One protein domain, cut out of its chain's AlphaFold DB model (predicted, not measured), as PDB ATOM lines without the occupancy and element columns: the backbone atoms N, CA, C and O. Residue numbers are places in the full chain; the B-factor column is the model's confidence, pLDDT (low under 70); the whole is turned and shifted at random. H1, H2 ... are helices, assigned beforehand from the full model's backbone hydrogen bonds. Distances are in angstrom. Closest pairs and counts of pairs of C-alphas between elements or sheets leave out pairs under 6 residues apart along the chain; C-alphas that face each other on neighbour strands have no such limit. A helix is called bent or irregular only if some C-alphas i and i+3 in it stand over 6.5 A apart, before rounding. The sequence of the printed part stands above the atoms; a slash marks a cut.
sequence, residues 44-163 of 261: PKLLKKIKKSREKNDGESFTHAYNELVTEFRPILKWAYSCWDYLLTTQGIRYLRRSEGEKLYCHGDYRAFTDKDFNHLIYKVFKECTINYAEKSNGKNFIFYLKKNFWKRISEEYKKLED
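Overview. This is residues 44 to 163 of the 261 residues of an uncharacterized protein of Candidatus Omnitrophica bacterium (UniProt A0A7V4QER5). One long helix, H6, runs through the middle, with the helical hairpin of H1 and H2 across the end where H6 finishes, and H7 folding back over H6 and crossing it. The shorter H3 packs on the first part of H6, H4 follows beside the far part of H7, and the small H5, which touches no helix, lies at the opposite end from the hairpin, between the links of residues 92 to 99 and 106 to 114. The printed part has 120 residues with seven named helices, H1 to H7 in order along the chain, and no named strand; the class is all helix. The whole is elongated, spanning 45 by 28 by 25 A, and is only just compact, close to loose, with a radius of gyration of the C-alphas of 16.2 A.

Along the chain. H1, residues 44 to 55, begins with C-alpha 44 at (208.956, 165.641, 89.913) and is 16.8 A long. H2, residues 59 to 72, is 19.8 A long. H3 is residues 74 to 82, 12.2 A, and H4 is residues 84 to 91, 10.4 A. H5, residues 100 to 105, is 10.5 A long. H6, residues 115 to 136, is 31.0 A long and begins with C-alpha 115 at (232.197, 145.346, 86.063). H7, residues 142 to 162, is 30.4 A long and ends with C-alpha 162 at (244.410, 156.702, 86.532). H7 is irregular, with C-alphas 148 and 151 7.4 A apart, and has a kink of 38 degrees near residue 149.

Arrangement. H6 is the hub, touching H1, H3 and H7. H6 and H7 run opposite ways at a steep tilt of 47 degrees, with the closest C-alphas, of Val 125 and Ile 154, 6.4 A apart. Residues 130 to 135 of H6 touch residues 47 to 51 of H1, about perpendicular at 88 degrees; the closest C-alphas, of Lys 51 and Ala 134, are 5.7 A apart. H1 and H2 form a hairpin, at a shallow tilt of 27 degrees, with the C-alphas of Ile 50 and Phe 62 closest at 5.2 A. H3 touches H6 at its residues 118 to 123, at a steep tilt of 46 degrees; the closest C-alphas, of Tyr 81 and Asn 119, are 6.8 A apart. H4 and H7 are close but not clearly touching, the C-alphas of Gln 91 and Lys 159 being closest at 6.9 A. H5 is apart from H6 and from H7. Every O i to N i+4 pair is within hydrogen-bond range in H1, H2, H3, H4 and H6; in H7 13 of 17 are, and in H5 0 of 2, with 1 of 3 O i to N i+3 pairs.

Size, cuts and confidence. The two C-alphas farthest apart are those of Tyr 105 and Gly 139, 49.1 A. The printed part has no cut and no long link. Mean pLDDT of the printed part is 81.4; residues 88 to 113 and 137 to 140 are under 70.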
ATOM      1  N   PRO A  44     208.958 164.465  89.037       92.06
ATOM      2  CA  PRO A  44     208.956 165.641  89.913       92.06
ATOM      3  C   PRO A  44     208.535 165.347  91.358       92.06
ATOM      4  O   PRO A  44     209.142 165.869  92.298       92.06
ATOM      5  N   LYS A  45     207.520 164.493  91.556       92.31
ATOM      6  CA  LYS A  45     207.052 164.106  92.897       92.31
ATOM      7  C   LYS A  45     208.123 163.319  93.653       92.31
ATOM      8  O   LYS A  45     208.358 163.606  94.829       92.31
ATOM      9  N   LEU A  46     208.793 162.381  92.985       93.75
ATOM     10  CA  LEU A  46     209.872 161.587  93.576       93.75
ATOM     11  C   LEU A  46     211.069 162.452  93.976       93.75
ATOM     12  O   LEU A  46     211.549 162.347  95.101       93.75
ATOM     13  N   LEU A  47     211.490 163.380  93.115       93.75
ATOM     14  CA  LEU A  47     212.583 164.312  93.416       93.75
ATOM     15  C   LEU A  47     212.253 165.226  94.605       93.75
ATOM     16  O   LEU A  47     213.100 165.454  95.469       93.75
ATOM     17  N   LYS A  48     211.004 165.703  94.704       92.62
ATOM     18  CA  LYS A  48     210.539 166.493  95.854       92.62
ATOM     19  C   LYS A  48     210.521 165.668  97.144       92.62
ATOM     20  O   LYS A  48     210.862 166.202  98.199       92.62
ATOM     21  N   LYS A  49     210.137 164.386  97.069       92.75
ATOM     22  CA  LYS A  49     210.188 163.454  98.208       92.75
ATOM     23  C   LYS A  49     211.634 163.236  98.657       92.75
ATOM     24  O   LYS A  49     211.911 163.427  99.831       92.75
ATOM     25  N   ILE A  50     212.557 162.975  97.728       93.75
ATOM     26  CA  ILE A  50     213.996 162.836  98.013       93.75
ATOM     27  C   ILE A  50     214.555 164.067  98.730       93.75
ATOM     28  O   ILE A  50     215.202 163.916  99.765       93.75
ATOM     29  N   LYS A  51     214.273 165.274  98.219       93.25
ATOM     30  CA  LYS A  51     214.718 166.527  98.847       93.25
ATOM     31  C   LYS A  51     214.232 166.629 100.295       93.25
ATOM     32  O   LYS A  51     215.037 166.772 101.209       93.25
ATOM     33  N   LYS A  52     212.919 166.479 100.504       92.81
ATOM     34  CA  LYS A  52     212.299 166.568 101.835       92.81
ATOM     35  C   LYS A  52     212.804 165.495 102.796       92.81
ATOM     36  O   LYS A  52     212.997 165.779 103.971       92.81
ATOM     37  N   SER A  53     212.992 164.265 102.324       93.25
ATOM     38  CA  SER A  53     213.505 163.169 103.150       93.25
ATOM     39  C   SER A  53     214.940 163.433 103.604       93.25
ATOM     40  O   SER A  53     215.248 163.175 104.761       93.25
ATOM     41  N   ARG A  54     215.790 164.035 102.757       92.12
ATOM     42  CA  ARG A  54     217.130 164.483 103.176       92.12
ATOM     43  C   ARG A  54     217.076 165.595 104.220       92.12
ATOM     44  O   ARG A  54     217.768 165.491 105.221       92.12
ATOM     45  N   GLU A  55     216.248 166.618 104.010       92.31
ATOM     46  CA  GLU A  55     216.067 167.722 104.974       92.31
ATOM     47  C   GLU A  55     215.604 167.217 106.352       92.31
ATOM     48  O   GLU A  55     215.930 167.812 107.375       92.31
ATOM     49  N   LYS A  56     214.865 166.102 106.380       93.19
ATOM     50  CA  LYS A  56     214.341 165.468 107.598       93.19
ATOM     51  C   LYS A  56     215.199 164.323 108.144       93.19
ATOM     52  O   LYS A  56     214.803 163.722 109.135       93.19
ATOM     53  N   ASN A  57     216.326 163.996 107.506       91.44
ATOM     54  CA  ASN A  57     217.141 162.813 107.815       91.44
ATOM     55  C   ASN A  57     216.351 161.481 107.829       91.44
ATOM     56  O   ASN A  57     216.682 160.556 108.563       91.44
ATOM     57  N   ASP A  58     215.322 161.364 106.988       94.38
ATOM     58  CA  ASP A  58     214.499 160.160 106.837       94.38
ATOM     59  C   ASP A  58     215.084 159.246 105.742       94.38
ATOM     60  O   ASP A  58     214.846 159.431 104.540       94.38
ATOM     61  N   GLY A  59     215.889 158.269 106.168       93.00
ATOM     62  CA  GLY A  59     216.581 157.336 105.277       93.00
ATOM     63  C   GLY A  59     215.660 156.347 104.558       93.00
ATOM     64  O   GLY A  59     215.933 155.979 103.411       93.00
ATOM     65  N   GLU A  60     214.553 155.945 105.179       95.06
ATOM     66  CA  GLU A  60     213.620 154.968 104.611       95.06
ATOM     67  C   GLU A  60     212.829 155.590 103.456       95.06
ATOM     68  O   GLU A  60     212.846 155.080 102.327       95.06
ATOM     69  N   SER A  61     212.231 156.764 103.684       93.06
ATOM     70  CA  SER A  61     211.506 157.486 102.636       93.06
ATOM     71  C   SER A  61     212.412 157.890 101.477       93.06
ATOM     72  O   SER A  61     211.969 157.871 100.321       93.06
ATOM     73  N   PHE A  62     213.669 158.249 101.772       95.44
ATOM     74  CA  PHE A  62     214.678 158.513 100.750       95.44
ATOM     75  C   PHE A  62     214.922 157.265  99.897       95.44
ATOM     76  O   PHE A  62     214.844 157.339  98.672       95.44
ATOM     77  N   THR A  63     215.180 156.123 100.540       95.00
ATOM     78  CA  THR A  63     215.512 154.863  99.863       95.00
ATOM     79  C   THR A  63     214.369 154.403  98.966       95.00
ATOM     80  O   THR A  63     214.598 154.084  97.802       95.00
ATOM     81  N   HIS A  64     213.128 154.470  99.451       96.56
ATOM     82  CA  HIS A  64     211.948 154.135  98.655       96.56
ATOM     83  C   HIS A  64     211.827 155.016  97.403       96.56
ATOM     84  O   HIS A  64     211.713 154.513  96.286       96.56
ATOM     85  N   ALA A  65     211.890 156.343  97.568       95.19
ATOM     86  CA  ALA A  65     211.756 157.281  96.453       95.19
ATOM     87  C   ALA A  65     212.910 157.160  95.442       95.19
ATOM     88  O   ALA A  65     212.705 157.295  94.235       95.19
ATOM     89  N   TYR A  66     214.123 156.897  95.930       96.69
ATOM     90  CA  TYR A  66     215.298 156.692  95.095       96.69
ATOM     91  C   TYR A  66     215.225 155.381  94.303       96.69
ATOM     92  O   TYR A  66     215.513 155.386  93.110       96.69
ATOM     93  N   ASN A  67     214.779 154.279  94.913       96.62
ATOM     94  CA  ASN A  67     214.624 152.992  94.226       96.62
ATOM     95  C   ASN A  67     213.559 153.047  93.118       96.62
ATOM     96  O   ASN A  67     213.735 152.459  92.046       96.62
ATOM     97  N   GLU A  68     212.485 153.812  93.331       96.62
ATOM     98  CA  GLU A  68     211.519 154.112  92.271       96.62
ATOM     99  C   GLU A  68     212.160 154.894  91.116       96.62
ATOM    100  O   GLU A  68     211.957 154.536  89.955       96.62
ATOM    101  N   LEU A  69     212.983 155.914  91.402       96.00
ATOM    102  CA  LEU A  69     213.727 156.630  90.356       96.00
ATOM    103  C   LEU A  69     214.720 155.724  89.626       96.00
ATOM    104  O   LEU A  69     214.814 155.791  88.406       96.00
ATOM    105  N   VAL A  70     215.441 154.859  90.336       96.94
ATOM    106  CA  VAL A  70     216.344 153.873  89.728       96.94
ATOM    107  C   VAL A  70     215.589 152.972  88.752       96.94
ATOM    108  O   VAL A  70     216.071 152.709  87.650       96.94
ATOM    109  N   THR A  71     214.391 152.523  89.127       96.56
ATOM    110  CA  THR A  71     213.543 151.697  88.260       96.56
ATOM    111  C   THR A  71     213.106 152.481  87.024       96.56
ATOM    112  O   THR A  71     213.274 152.009  85.897       96.56
ATOM    113  N   GLU A  72     212.616 153.702  87.226       96.50
ATOM    114  CA  GLU A  72     212.186 154.619  86.170       96.50
ATOM    115  C   GLU A  72     213.319 154.927  85.174       96.50
ATOM    116  O   GLU A  72     213.103 154.911  83.965       96.50
ATOM    117  N   PHE A  73     214.548 155.115  85.657       97.00
ATOM    118  CA  PHE A  73     215.738 155.439  84.861       97.00
ATOM    119  C   PHE A  73     216.615 154.223  84.521       97.00
ATOM    120  O   PHE A  73     217.747 154.367  84.062       97.00
ATOM    121  N   ARG A  74     216.088 153.000  84.647       95.69
ATOM    122  CA  ARG A  74     216.799 151.783  84.221       95.69
ATOM    123  C   ARG A  74     217.354 151.854  82.782       95.69
ATOM    124  O   ARG A  74     218.447 151.327  82.584       95.69
ATOM    125  N   PRO A  75     216.687 152.487  81.790       96.50
ATOM    126  CA  PRO A  75     217.238 152.633  80.441       96.50
ATOM    127  C   PRO A  75     218.586 153.373  80.379       96.50
ATOM    128  O   PRO A  75     219.531 152.830  79.813       96.50
ATOM    129  N   ILE A  76     218.724 154.553  81.006       95.88
ATOM    130  CA  ILE A  76     220.000 155.294  80.996       95.88
ATOM    131  C   ILE A  76     221.093 154.575  81.800       95.88
ATOM    132  O   ILE A  76     222.259 154.618  81.415       95.88
ATOM    133  N   LEU A  77     220.726 153.868  82.876       96.50
ATOM    134  CA  LEU A  77     221.667 153.062  83.664       96.50
ATOM    135  C   LEU A  77     222.211 151.880  82.849       96.50
ATOM    136  O   LEU A  77     223.418 151.662  82.812       96.50
ATOM    137  N   LYS A  78     221.333 151.162  82.135       94.19
ATOM    138  CA  LYS A  78     221.733 150.091  81.210       94.19
ATOM    139  C   LYS A  78     222.597 150.621  80.073       94.19
ATOM    140  O   LYS A  78     223.615 150.020  79.769       94.19
ATOM    141  N   TRP A  79     222.212 151.746  79.475       94.81
ATOM    142  CA  TRP A  79     223.001 152.386  78.427       94.81
ATOM    143  C   TRP A  79     224.403 152.766  78.918       94.81
ATOM    144  O   TRP A  79     225.378 152.463  78.243       94.81
ATOM    145  N   ALA A  80     224.523 153.369  80.106       93.62
ATOM    146  CA  ALA A  80     225.822 153.708  80.684       93.62
ATOM    147  C   ALA A  80     226.686 152.463  80.917       93.62
ATOM    148  O   ALA A  80     227.878 152.494  80.622       93.62
ATOM    149  N   TYR A  81     226.076 151.365  81.371       90.62
ATOM    150  CA  TYR A  81     226.755 150.077  81.493       90.62
ATOM    151  C   TYR A  81     227.213 149.536  80.127       90.62
ATOM    152  O   TYR A  81     228.337 149.071  79.999       90.62
ATOM    153  N   SER A  82     226.402 149.667  79.072       87.44
ATOM    154  CA  SER A  82     226.784 149.279  77.705       87.44
ATOM    155  C   SER A  82     227.880 150.159  77.091       87.44
ATOM    156  O   SER A  82     228.564 149.724  76.172       87.44
ATOM    157  N   CYS A  83     228.068 151.388  77.576       86.38
ATOM    158  CA  CYS A  83     229.168 152.263  77.161       86.38
ATOM    159  C   CYS A  83     230.519 151.882  77.797       86.38
ATOM    160  O   CYS A  83     231.495 152.609  77.619       86.38
ATOM    161  N   TRP A  84     230.580 150.774  78.540       78.19
ATOM    162  CA  TRP A  84     231.798 150.256  79.158       78.19
ATOM    163  C   TRP A  84     232.948 150.095  78.166       78.19
ATOM    164  O   TRP A  84     234.001 150.696  78.358       78.19
ATOM    165  N   ASP A  85     232.721 149.364  77.071       71.00
ATOM    166  CA  ASP A  85     233.767 149.082  76.082       71.00
ATOM    167  C   ASP A  85     234.287 150.373  75.434       71.00
ATOM    168  O   ASP A  85     235.478 150.511  75.182       71.00
ATOM    169  N   TYR A  86     233.420 151.374  75.263       74.31
ATOM    170  CA  TYR A  86     233.821 152.696  74.788       74.31
ATOM    171  C   TYR A  86     234.729 153.440  75.786       74.31
ATOM    172  O   TYR A  86     235.654 154.138  75.371       74.31
ATOM    173  N   LEU A  87     234.504 153.326  77.102       73.06
ATOM    174  CA  LEU A  87     235.409 153.922  78.096       73.06
ATOM    175  C   LEU A  87     236.764 153.223  78.108       73.06
ATOM    176  O   LEU A  87     237.780 153.913  78.143       73.06
ATOM    177  N   LEU A  88     236.778 151.891  78.019       67.44
ATOM    178  CA  LEU A  88     238.016 151.111  77.948       67.44
ATOM    179  C   LEU A  88     238.916 151.610  76.817       67.44
ATOM    180  O   LEU A  88     240.100 151.868  77.020       67.44
ATOM    181  N   THR A  89     238.337 151.810  75.639       61.38
ATOM    182  CA  THR A  89     239.110 152.111  74.431       61.38
ATOM    183  C   THR A  89     239.460 153.589  74.296       61.38
ATOM    184  O   THR A  89     240.377 153.935  73.560       61.38
ATOM    185  N   THR A  90     238.735 154.481  74.978       64.69
ATOM    186  CA  THR A  90     238.968 155.934  74.893       64.69
ATOM    187  C   THR A  90     239.675 156.528  76.104       64.69
ATOM    188  O   THR A  90     240.222 157.622  75.989       64.69
ATOM    189  N   GLN A  91     239.638 155.860  77.260       64.38
ATOM    190  CA  GLN A  91     240.225 156.348  78.514       64.38
ATOM    191  C   GLN A  91     241.365 155.456  79.033       64.38
ATOM    192  O   GLN A  91     242.034 155.843  79.980       64.38
ATOM    193  N   GLY A  92     241.621 154.286  78.431       54.66
ATOM    194  CA  GLY A  92     242.868 153.530  78.635       54.66
ATOM    195  C   GLY A  92     243.059 152.866  80.007       54.66
ATOM    196  O   GLY A  92     244.128 152.317  80.267       54.66
ATOM    197  N   ILE A  93     242.049 152.879  80.879       57.19
ATOM    198  CA  ILE A  93     242.041 152.103  82.129       57.19
ATOM    199  C   ILE A  93     241.587 150.677  81.797       57.19
ATOM    200  O   ILE A  93     240.544 150.489  81.169       57.19
ATOM    201  N   ARG A  94     242.365 149.659  82.183       55.66
ATOM    202  CA  ARG A  94     242.066 148.265  81.822       55.66
ATOM    203  C   ARG A  94     241.262 147.513  82.891       55.66
ATOM    204  O   ARG A  94     241.482 147.652  84.088       55.66
ATOM    205  N   TYR A  95     240.360 146.663  82.394       49.41
ATOM    206  CA  TYR A  95     239.484 145.731  83.109       49.41
ATOM    207  C   TYR A  95     239.999 144.272  83.086       49.41
ATOM    208  O   TYR A  95     240.643 143.839  82.126       49.41
ATOM    209  N   LEU A  96     239.658 143.512  84.133       46.25
ATOM    210  CA  LEU A  96     239.782 142.044  84.270       46.25
ATOM    211  C   LEU A  96     238.509 141.352  83.780       46.25
ATOM    212  O   LEU A  96     237.492 142.007  83.709       46.25
ATOM    213  N   ARG A  97     238.462 140.063  83.434       39.25
ATOM    214  CA  ARG A  97     237.200 139.499  82.906       39.25
ATOM    215  C   ARG A  97     236.105 139.362  83.985       39.25
ATOM    216  O   ARG A  97     236.334 139.452  85.185       39.25
ATOM    217  N   ARG A  98     234.875 139.126  83.505       43.22
ATOM    218  CA  ARG A  98     233.563 139.106  84.203       43.22
ATOM    219  C   ARG A  98     233.380 138.099  85.352       43.22
ATOM    220  O   ARG A  98     232.262 137.960  85.841       43.22
ATOM    221  N   SER A  99     234.405 137.368  85.778       46.16
ATOM    222  CA  SER A  99     234.276 136.359  86.839       46.16
ATOM    223  C   SER A  99     234.939 136.808  88.139       46.16
ATOM    224  O   SER A  99     236.128 137.113  88.160       46.16
ATOM    225  N   GLU A 100     234.182 136.768  89.244       46.62
ATOM    226  CA  GLU A 100     234.630 137.155  90.597       46.62
ATOM    227  C   GLU A 100     235.898 136.412  91.074       46.62
ATOM    228  O   GLU A 100     236.600 136.912  91.951       46.62
ATOM    229  N   GLY A 101     236.240 135.268  90.466       46.06
ATOM    230  CA  GLY A 101     237.452 134.501  90.772       46.06
ATOM    231  C   GLY A 101     238.772 135.178  90.380       46.06
ATOM    232  O   GLY A 101     239.813 134.793  90.897       46.06
ATOM    233  N   GLU A 102     238.757 136.200  89.518       49.62
ATOM    234  CA  GLU A 102     239.991 136.803  88.991       49.62
ATOM    235  C   GLU A 102     240.567 137.934  89.857       49.62
ATOM    236  O   GLU A 102     241.722 138.312  89.671       49.62
ATOM    237  N   LYS A 103     239.822 138.434  90.861       46.06
ATOM    238  CA  LYS A 103     240.358 139.424  91.820       46.06
ATOM    239  C   LYS A 103     241.556 138.876  92.607       46.06
ATOM    240  O   LYS A 103     242.450 139.646  92.941       46.06
ATOM    241  N   LEU A 104     241.582 137.558  92.837       43.59
ATOM    242  CA  LEU A 104     242.696 136.833  93.463       43.59
ATOM    243  C   LEU A 104     243.996 136.917  92.657       43.59
ATOM    244  O   LEU A 104     245.073 136.798  93.219       43.59
ATOM    245  N   TYR A 105     243.914 137.130  91.344       39.91
ATOM    246  CA  TYR A 105     245.092 137.218  90.483       39.91
ATOM    247  C   TYR A 105     245.496 138.663  90.202       39.91
ATOM    248  O   TYR A 105     246.314 138.885  89.332       39.91
ATOM    249  N   CYS A 106     244.901 139.659  90.871       45.66
ATOM    250  CA  CYS A 106     245.076 141.081  90.533       45.66
ATOM    251  C   CYS A 106     245.398 141.949  91.755       45.66
ATOM    252  O   CYS A 106     245.099 143.144  91.786       45.66
ATOM    253  N   HIS A 107     245.982 141.327  92.779       44.72
ATOM    254  CA  HIS A 107     246.355 141.927  94.056       44.72
ATOM    255  C   HIS A 107     247.369 143.071  93.936       44.72
ATOM    256  O   HIS A 107     248.570 142.849  94.028       44.72
ATOM    257  N   GLY A 108     246.872 144.300  93.742       48.06
ATOM    258  CA  GLY A 108     247.638 145.550  93.844       48.06
ATOM    259  C   GLY A 108     247.616 146.482  92.619       48.06
ATOM    260  O   GLY A 108     248.089 147.602  92.750       48.06
ATOM    261  N   ASP A 109     247.051 146.124  91.454       53.94
ATOM    262  CA  ASP A 109     246.890 147.098  90.361       53.94
ATOM    263  C   ASP A 109     245.693 147.927  90.784       53.94
ATOM    264  O   ASP A 109     244.550 147.472  90.738       53.94
ATOM    265  N   TYR A 110     245.952 149.130  91.279       57.00
ATOM    266  CA  TYR A 110     244.896 150.004  91.776       57.00
ATOM    267  C   TYR A 110     243.903 150.411  90.679       57.00
ATOM    268  O   TYR A 110     242.830 150.931  90.989       57.00
ATOM    269  N   ARG A 111     244.226 150.150  89.407       58.53
ATOM    270  CA  ARG A 111     243.345 150.366  88.257       58.53
ATOM    271  C   ARG A 111     242.527 149.137  87.895       58.53
ATOM    272  O   ARG A 111     241.700 149.231  86.991       58.53
ATOM    273  N   ALA A 112     242.726 148.003  88.575       61.84
ATOM    274  CA  ALA A 112     241.899 146.813  88.429       61.84
ATOM    275  C   ALA A 112     240.453 147.147  88.821       61.84
ATOM    276  O   ALA A 112     240.052 147.088  89.982       61.84
ATOM    277  N   PHE A 113     239.667 147.527  87.820       67.38
ATOM    278  CA  PHE A 113     238.341 148.082  88.013       67.38
ATOM    279  C   PHE A 113     237.309 147.160  87.389       67.38
ATOM    280  O   PHE A 113     237.215 147.079  86.167       67.38
ATOM    281  N   THR A 114     236.565 146.424  88.218       72.62
ATOM    282  CA  THR A 114     235.678 145.362  87.732       72.62
ATOM    283  C   THR A 114     234.357 145.888  87.150       72.62
ATOM    284  O   THR A 114     234.005 147.054  87.316       72.62
ATOM    285  N   ASP A 115     233.556 145.029  86.517       74.25
ATOM    286  CA  ASP A 115     232.197 145.346  86.063       74.25
ATOM    287  C   ASP A 115     231.270 145.632  87.246       74.25
ATOM    288  O   ASP A 115     230.400 146.501  87.165       74.25
ATOM    289  N   LYS A 116     231.483 144.938  88.368       81.69
ATOM    290  CA  LYS A 116     230.828 145.240  89.638       81.69
ATOM    291  C   LYS A 116     231.218 146.630  90.125       81.69
ATOM    292  O   LYS A 116     230.324 147.393  90.493       81.69
ATOM    293  N   ASP A 117     232.504 146.976  90.094       82.12
ATOM    294  CA  ASP A 117     232.987 148.300  90.506       82.12
ATOM    295  C   ASP A 117     232.443 149.399  89.573       82.12
ATOM    296  O   ASP A 117     231.989 150.446  90.037       82.12
ATOM    297  N   PHE A 118     232.345 149.127  88.269       86.00
ATOM    298  CA  PHE A 118     231.723 150.037  87.308       86.00
ATOM    299  C   PHE A 118     230.240 150.230  87.532       86.00
ATOM    300  O   PHE A 118     229.747 151.356  87.509       86.00
ATOM    301  N   ASN A 119     229.520 149.143  87.782       89.75
ATOM    302  CA  ASN A 119     228.113 149.227  88.104       89.75
ATOM    303  C   ASN A 119     227.922 150.080  89.370       89.75
ATOM    304  O   ASN A 119     227.120 151.014  89.369       89.75
ATOM    305  N   HIS A 120     228.731 149.864  90.413       91.94
ATOM    306  CA  HIS A 120     228.726 150.723  91.603       91.94
ATOM    307  C   HIS A 120     229.010 152.189  91.262       91.94
ATOM    308  O   HIS A 120     228.306 153.068  91.764       91.94
ATOM    309  N   LEU A 121     229.974 152.467  90.381       92.38
ATOM    310  CA  LEU A 121     230.275 153.822  89.925       92.38
ATOM    311  C   LEU A 121     229.074 154.474  89.222       92.38
ATOM    312  O   LEU A 121     228.713 155.601  89.559       92.38
ATOM    313  N   ILE A 122     228.411 153.767  88.303       95.38
ATOM    314  CA  ILE A 122     227.204 154.241  87.606       95.38
ATOM    315  C   ILE A 122     226.124 154.635  88.622       95.38
ATOM    316  O   ILE A 122     225.571 155.737  88.554       95.38
ATOM    317  N   TYR A 123     225.838 153.761  89.592       96.50
ATOM    318  CA  TYR A 123     224.819 154.008  90.614       96.50
ATOM    319  C   TYR A 123     225.209 155.125  91.591       96.50
ATOM    320  O   TYR A 123     224.354 155.938  91.955       96.50
ATOM    321  N   LYS A 124     226.487 155.217  91.980       96.25
ATOM    322  CA  LYS A 124     227.036 156.327  92.777       96.25
ATOM    323  C   LYS A 124     226.811 157.655  92.054       96.25
ATOM    324  O   LYS A 124     226.204 158.567  92.614       96.25
ATOM    325  N   VAL A 125     227.223 157.743  90.790       97.19
ATOM    326  CA  VAL A 125     227.081 158.957  89.978       97.19
ATOM    327  C   VAL A 125     225.609 159.311  89.753       97.19
ATOM    328  O   VAL A 125     225.245 160.489  89.794       97.19
ATOM    329  N   PHE A 126     224.730 158.322  89.569       97.69
ATOM    330  CA  PHE A 126     223.293 158.563  89.418       97.69
ATOM    331  C   PHE A 126     222.682 159.149  90.697       97.69
ATOM    332  O   PHE A 126     221.923 160.126  90.635       97.69
ATOM    333  N   LYS A 127     223.064 158.616  91.865       96.50
ATOM    334  CA  LYS A 127     222.680 159.153  93.176       96.50
ATOM    335  C   LYS A 127     223.145 160.597  93.344       96.50
ATOM    336  O   LYS A 127     222.333 161.457  93.682       96.50
ATOM    337  N   GLU A 128     224.414 160.879  93.052       95.25
ATOM    338  CA  GLU A 128     224.981 162.231  93.118       95.25
ATOM    339  C   GLU A 128     224.247 163.201  92.191       95.25
ATOM    340  O   GLU A 128     223.888 164.302  92.602       95.25
ATOM    341  N   CYS A 129     223.976 162.800  90.947       95.12
ATOM    342  CA  CYS A 129     223.227 163.615  89.994       95.12
ATOM    343  C   CYS A 129     221.810 163.917  90.492       95.12
ATOM    344  O   CYS A 129     221.360 165.058  90.393       95.12
ATOM    345  N   THR A 130     221.129 162.915  91.049       94.75
ATOM    346  CA  THR A 130     219.774 163.042  91.603       94.75
ATOM    347  C   THR A 130     219.742 164.027  92.766       94.75
ATOM    348  O   THR A 130     218.918 164.940  92.782       94.75
ATOM    349  N   ILE A 131     220.670 163.874  93.711       93.00
ATOM    350  CA  ILE A 131     220.790 164.734  94.889       93.00
ATOM    351  C   ILE A 131     221.129 166.168  94.479       93.00
ATOM    352  O   ILE A 131     220.394 167.092  94.823       93.00
ATOM    353  N   ASN A 132     222.187 166.351  93.682       92.50
ATOM    354  CA  ASN A 132     222.619 167.670  93.217       92.50
ATOM    355  C   ASN A 132     221.490 168.407  92.495       92.50
ATOM    356  O   ASN A 132     221.303 169.609  92.680       92.50
ATOM    357  N   TYR A 133     220.719 167.687  91.681       93.50
ATOM    358  CA  TYR A 133     219.574 168.256  90.995       93.50
ATOM    359  C   TYR A 133     218.448 168.639  91.961       93.50
ATOM    360  O   TYR A 133     217.917 169.745  91.866       93.50
ATOM    361  N   ALA A 134     218.080 167.749  92.887       90.31
ATOM    362  CA  ALA A 134     217.021 168.000  93.860       90.31
ATOM    363  C   ALA A 134     217.327 169.221  94.750       90.31
ATOM    364  O   ALA A 134     216.415 169.954  95.133       90.31
ATOM    365  N   GLU A 135     218.604 169.467  95.040       86.06
ATOM    366  CA  GLU A 135     219.063 170.588  95.863       86.06
ATOM    367  C   GLU A 135     219.183 171.903  95.083       86.06
ATOM    368  O   GLU A 135     218.745 172.940  95.581       86.06
ATOM    369  N   LYS A 136     219.742 171.873  93.864       82.31
ATOM    370  CA  LYS A 136     220.181 173.079  93.130       82.31
ATOM    371  C   LYS A 136     219.275 173.505  91.969       82.31
ATOM    372  O   LYS A 136     219.521 174.540  91.353       82.31
ATOM    373  N   SER A 137     218.283 172.703  91.578       69.56
ATOM    374  CA  SER A 137     217.504 172.969  90.360       69.56
ATOM    375  C   SER A 137     216.457 174.075  90.541       69.56
ATOM    376  O   SER A 137     215.481 173.907  91.268       69.56
ATOM    377  N   ASN A 138     216.604 175.147  89.754       57.78
ATOM    378  CA  ASN A 138     215.622 176.224  89.555       57.78
ATOM    379  C   ASN A 138     214.622 175.925  88.409       57.78
ATOM    380  O   ASN A 138     214.232 176.831  87.679       57.78
ATOM    381  N   GLY A 139     214.229 174.662  88.192       57.84
ATOM    382  CA  GLY A 139     213.139 174.323  87.256       57.84
ATOM    383  C   GLY A 139     213.539 173.849  85.852       57.84
ATOM    384  O   GLY A 139     212.717 173.890  84.939       57.84
ATOM    385  N   LYS A 140     214.769 173.351  85.646       65.06
ATOM    386  CA  LYS A 140     215.089 172.583  84.417       65.06
ATOM    387  C   LYS A 140     214.338 171.237  84.423       65.06
ATOM    388  O   LYS A 140     213.683 170.910  85.399       65.06
ATOM    389  N   ASN A 141     214.370 170.463  83.336       87.88
ATOM    390  CA  ASN A 141     213.822 169.098  83.309       87.88
ATOM    391  C   ASN A 141     214.911 168.100  83.754       87.88
ATOM    392  O   ASN A 141     216.029 168.144  83.234       87.88
ATOM    393  N   PHE A 142     214.601 167.191  84.685       92.12
ATOM    394  CA  PHE A 142     215.563 166.216  85.217       92.12
ATOM    395  C   PHE A 142     216.139 165.295  84.133       92.12
ATOM    396  O   PHE A 142     217.335 165.014  84.130       92.12
ATOM    397  N   ILE A 143     215.325 164.905  83.149       92.88
ATOM    398  CA  ILE A 143     215.768 164.099  82.002       92.88
ATOM    399  C   ILE A 143     216.841 164.850  81.207       92.88
ATOM    400  O   ILE A 143     217.871 164.279  80.848       92.88
ATOM    401  N   PHE A 144     216.618 166.141  80.949       91.19
ATOM    402  CA  PHE A 144     217.580 166.984  80.239       91.19
ATOM    403  C   PHE A 144     218.872 167.163  81.045       91.19
ATOM    404  O   PHE A 144     219.970 167.098  80.493       91.19
ATOM    405  N   TYR A 145     218.750 167.333  82.363       93.00
ATOM    406  CA  TYR A 145     219.900 167.399  83.256       93.00
ATOM    407  C   TYR A 145     220.748 166.121  83.199       93.00
ATOM    408  O   TYR A 145     221.968 166.218  83.054       93.00
ATOM    409  N   LEU A 146     220.127 164.939  83.255       94.25
ATOM    410  CA  LEU A 146     220.843 163.665  83.172       94.25
ATOM    411  C   LEU A 146     221.531 163.483  81.817       94.25
ATOM    412  O   LEU A 146     222.720 163.179  81.795       94.25
ATOM    413  N   LYS A 147     220.844 163.761  80.700       91.25
ATOM    414  CA  LYS A 147     221.449 163.688  79.355       91.25
ATOM    415  C   LYS A 147     222.711 164.548  79.225       91.25
ATOM    416  O   LYS A 147     223.644 164.153  78.536       91.25
ATOM    417  N   LYS A 148     222.753 165.708  79.891       90.69
ATOM    418  CA  LYS A 148     223.901 166.624  79.840       90.69
ATOM    419  C   LYS A 148     225.043 166.241  80.787       90.69
ATOM    420  O   LYS A 148     226.200 166.460  80.447       90.69
ATOM    421  N   ASN A 149     224.737 165.738  81.984       92.62
ATOM    422  CA  ASN A 149     225.729 165.646  83.065       92.62
ATOM    423  C   ASN A 149     226.116 164.216  83.447       92.62
ATOM    424  O   ASN A 149     227.230 164.009  83.915       92.62
ATOM    425  N   PHE A 150     225.231 163.235  83.255       94.94
ATOM    426  CA  PHE A 150     225.420 161.892  83.804       94.94
ATOM    427  C   PHE A 150     226.651 161.195  83.219       94.94
ATOM    428  O   PHE A 150     227.555 160.808  83.955       94.94
ATOM    429  N   TRP A 151     226.730 161.118  81.889       93.50
ATOM    430  CA  TRP A 151     227.858 160.481  81.208       93.50
ATOM    431  C   TRP A 151     229.184 161.208  81.437       93.50
ATOM    432  O   TRP A 151     230.209 160.580  81.701       93.50
ATOM    433  N   LYS A 152     229.146 162.544  81.389       91.62
ATOM    434  CA  LYS A 152     230.308 163.386  81.678       91.62
ATOM    435  C   LYS A 152     230.873 163.062  83.063       91.62
ATOM    436  O   LYS A 152     232.069 162.839  83.190       91.62
ATOM    437  N   ARG A 153     230.006 162.966  84.074       94.50
ATOM    438  CA  ARG A 153     230.410 162.663  85.448       94.50
ATOM    439  C   ARG A 153     230.944 161.238  85.612       94.50
ATOM    440  O   ARG A 153     231.920 161.060  86.327       94.50
ATOM    441  N   ILE A 154     230.351 160.248  84.936       92.50
ATOM    442  CA  ILE A 154     230.903 158.881  84.898       92.50
ATOM    443  C   ILE A 154     232.321 158.909  84.327       92.50
ATOM    444  O   ILE A 154     233.224 158.357  84.939       92.50
ATOM    445  N   SER A 155     232.524 159.595  83.201       88.62
ATOM    446  CA  SER A 155     233.834 159.685  82.547       88.62
ATOM    447  C   SER A 155     234.874 160.382  83.435       88.62
ATOM    448  O   SER A 155     236.013 159.942  83.509       88.62
ATOM    449  N   GLU A 156     234.488 161.451  84.138       89.69
ATOM    450  CA  GLU A 156     235.357 162.156  85.094       89.69
ATOM    451  C   GLU A 156     235.761 161.279  86.281       89.69
ATOM    452  O   GLU A 156     236.928 161.260  86.657       89.69
ATOM    453  N   GLU A 157     234.812 160.569  86.892       88.25
ATOM    454  CA  GLU A 157     235.117 159.673  88.010       88.25
ATOM    455  C   GLU A 157     235.922 158.455  87.551       88.25
ATOM    456  O   GLU A 157     236.794 158.000  88.280       88.25
ATOM    457  N   TYR A 158     235.666 157.966  86.336       82.31
ATOM    458  CA  TYR A 158     236.441 156.893  85.731       82.31
ATOM    459  C   TYR A 158     237.898 157.317  85.521       82.31
ATOM    460  O   TYR A 158     238.793 156.613  85.962       82.31
ATOM    461  N   LYS A 159     238.154 158.514  84.971       79.69
ATOM    462  CA  LYS A 159     239.517 159.055  84.803       79.69
ATOM    463  C   LYS A 159     240.323 159.146  86.095       79.69
ATOM    464  O   LYS A 159     241.535 159.007  86.060       79.69
ATOM    465  N   LYS A 160     239.678 159.363  87.244       79.75
ATOM    466  CA  LYS A 160     240.385 159.400  88.537       79.75
ATOM    467  C   LYS A 160     241.030 158.066  88.903       79.75
ATOM    468  O   LYS A 160     241.918 158.050  89.742       79.75
ATOM    469  N   LEU A 161     240.598 156.963  88.289       74.38
ATOM    470  CA  LEU A 161     241.233 155.659  88.469       74.38
ATOM    471  C   LEU A 161     242.641 155.613  87.860       74.38
ATOM    472  O   LEU A 161     243.388 154.702  88.177       74.38
ATOM    473  N   GLU A 162     243.027 156.574  87.012       71.31
ATOM    474  CA  GLU A 162     244.410 156.702  86.532       71.31
ATOM    475  C   GLU A 162     245.400 157.074  87.645       71.31
ATOM    476  O   GLU A 162     246.605 156.893  87.474       71.31
ATOM    477  N   ASP A 163     244.919 157.639  88.754       75.81
ATOM    478  CA  ASP A 163     245.776 158.104  89.836       75.81
ATOM    479  C   ASP A 163     245.975 156.994  90.891       75.81
ATOM    480  O   ASP A 163     244.993 156.394  91.343       75.81
TER     481      ASP A 163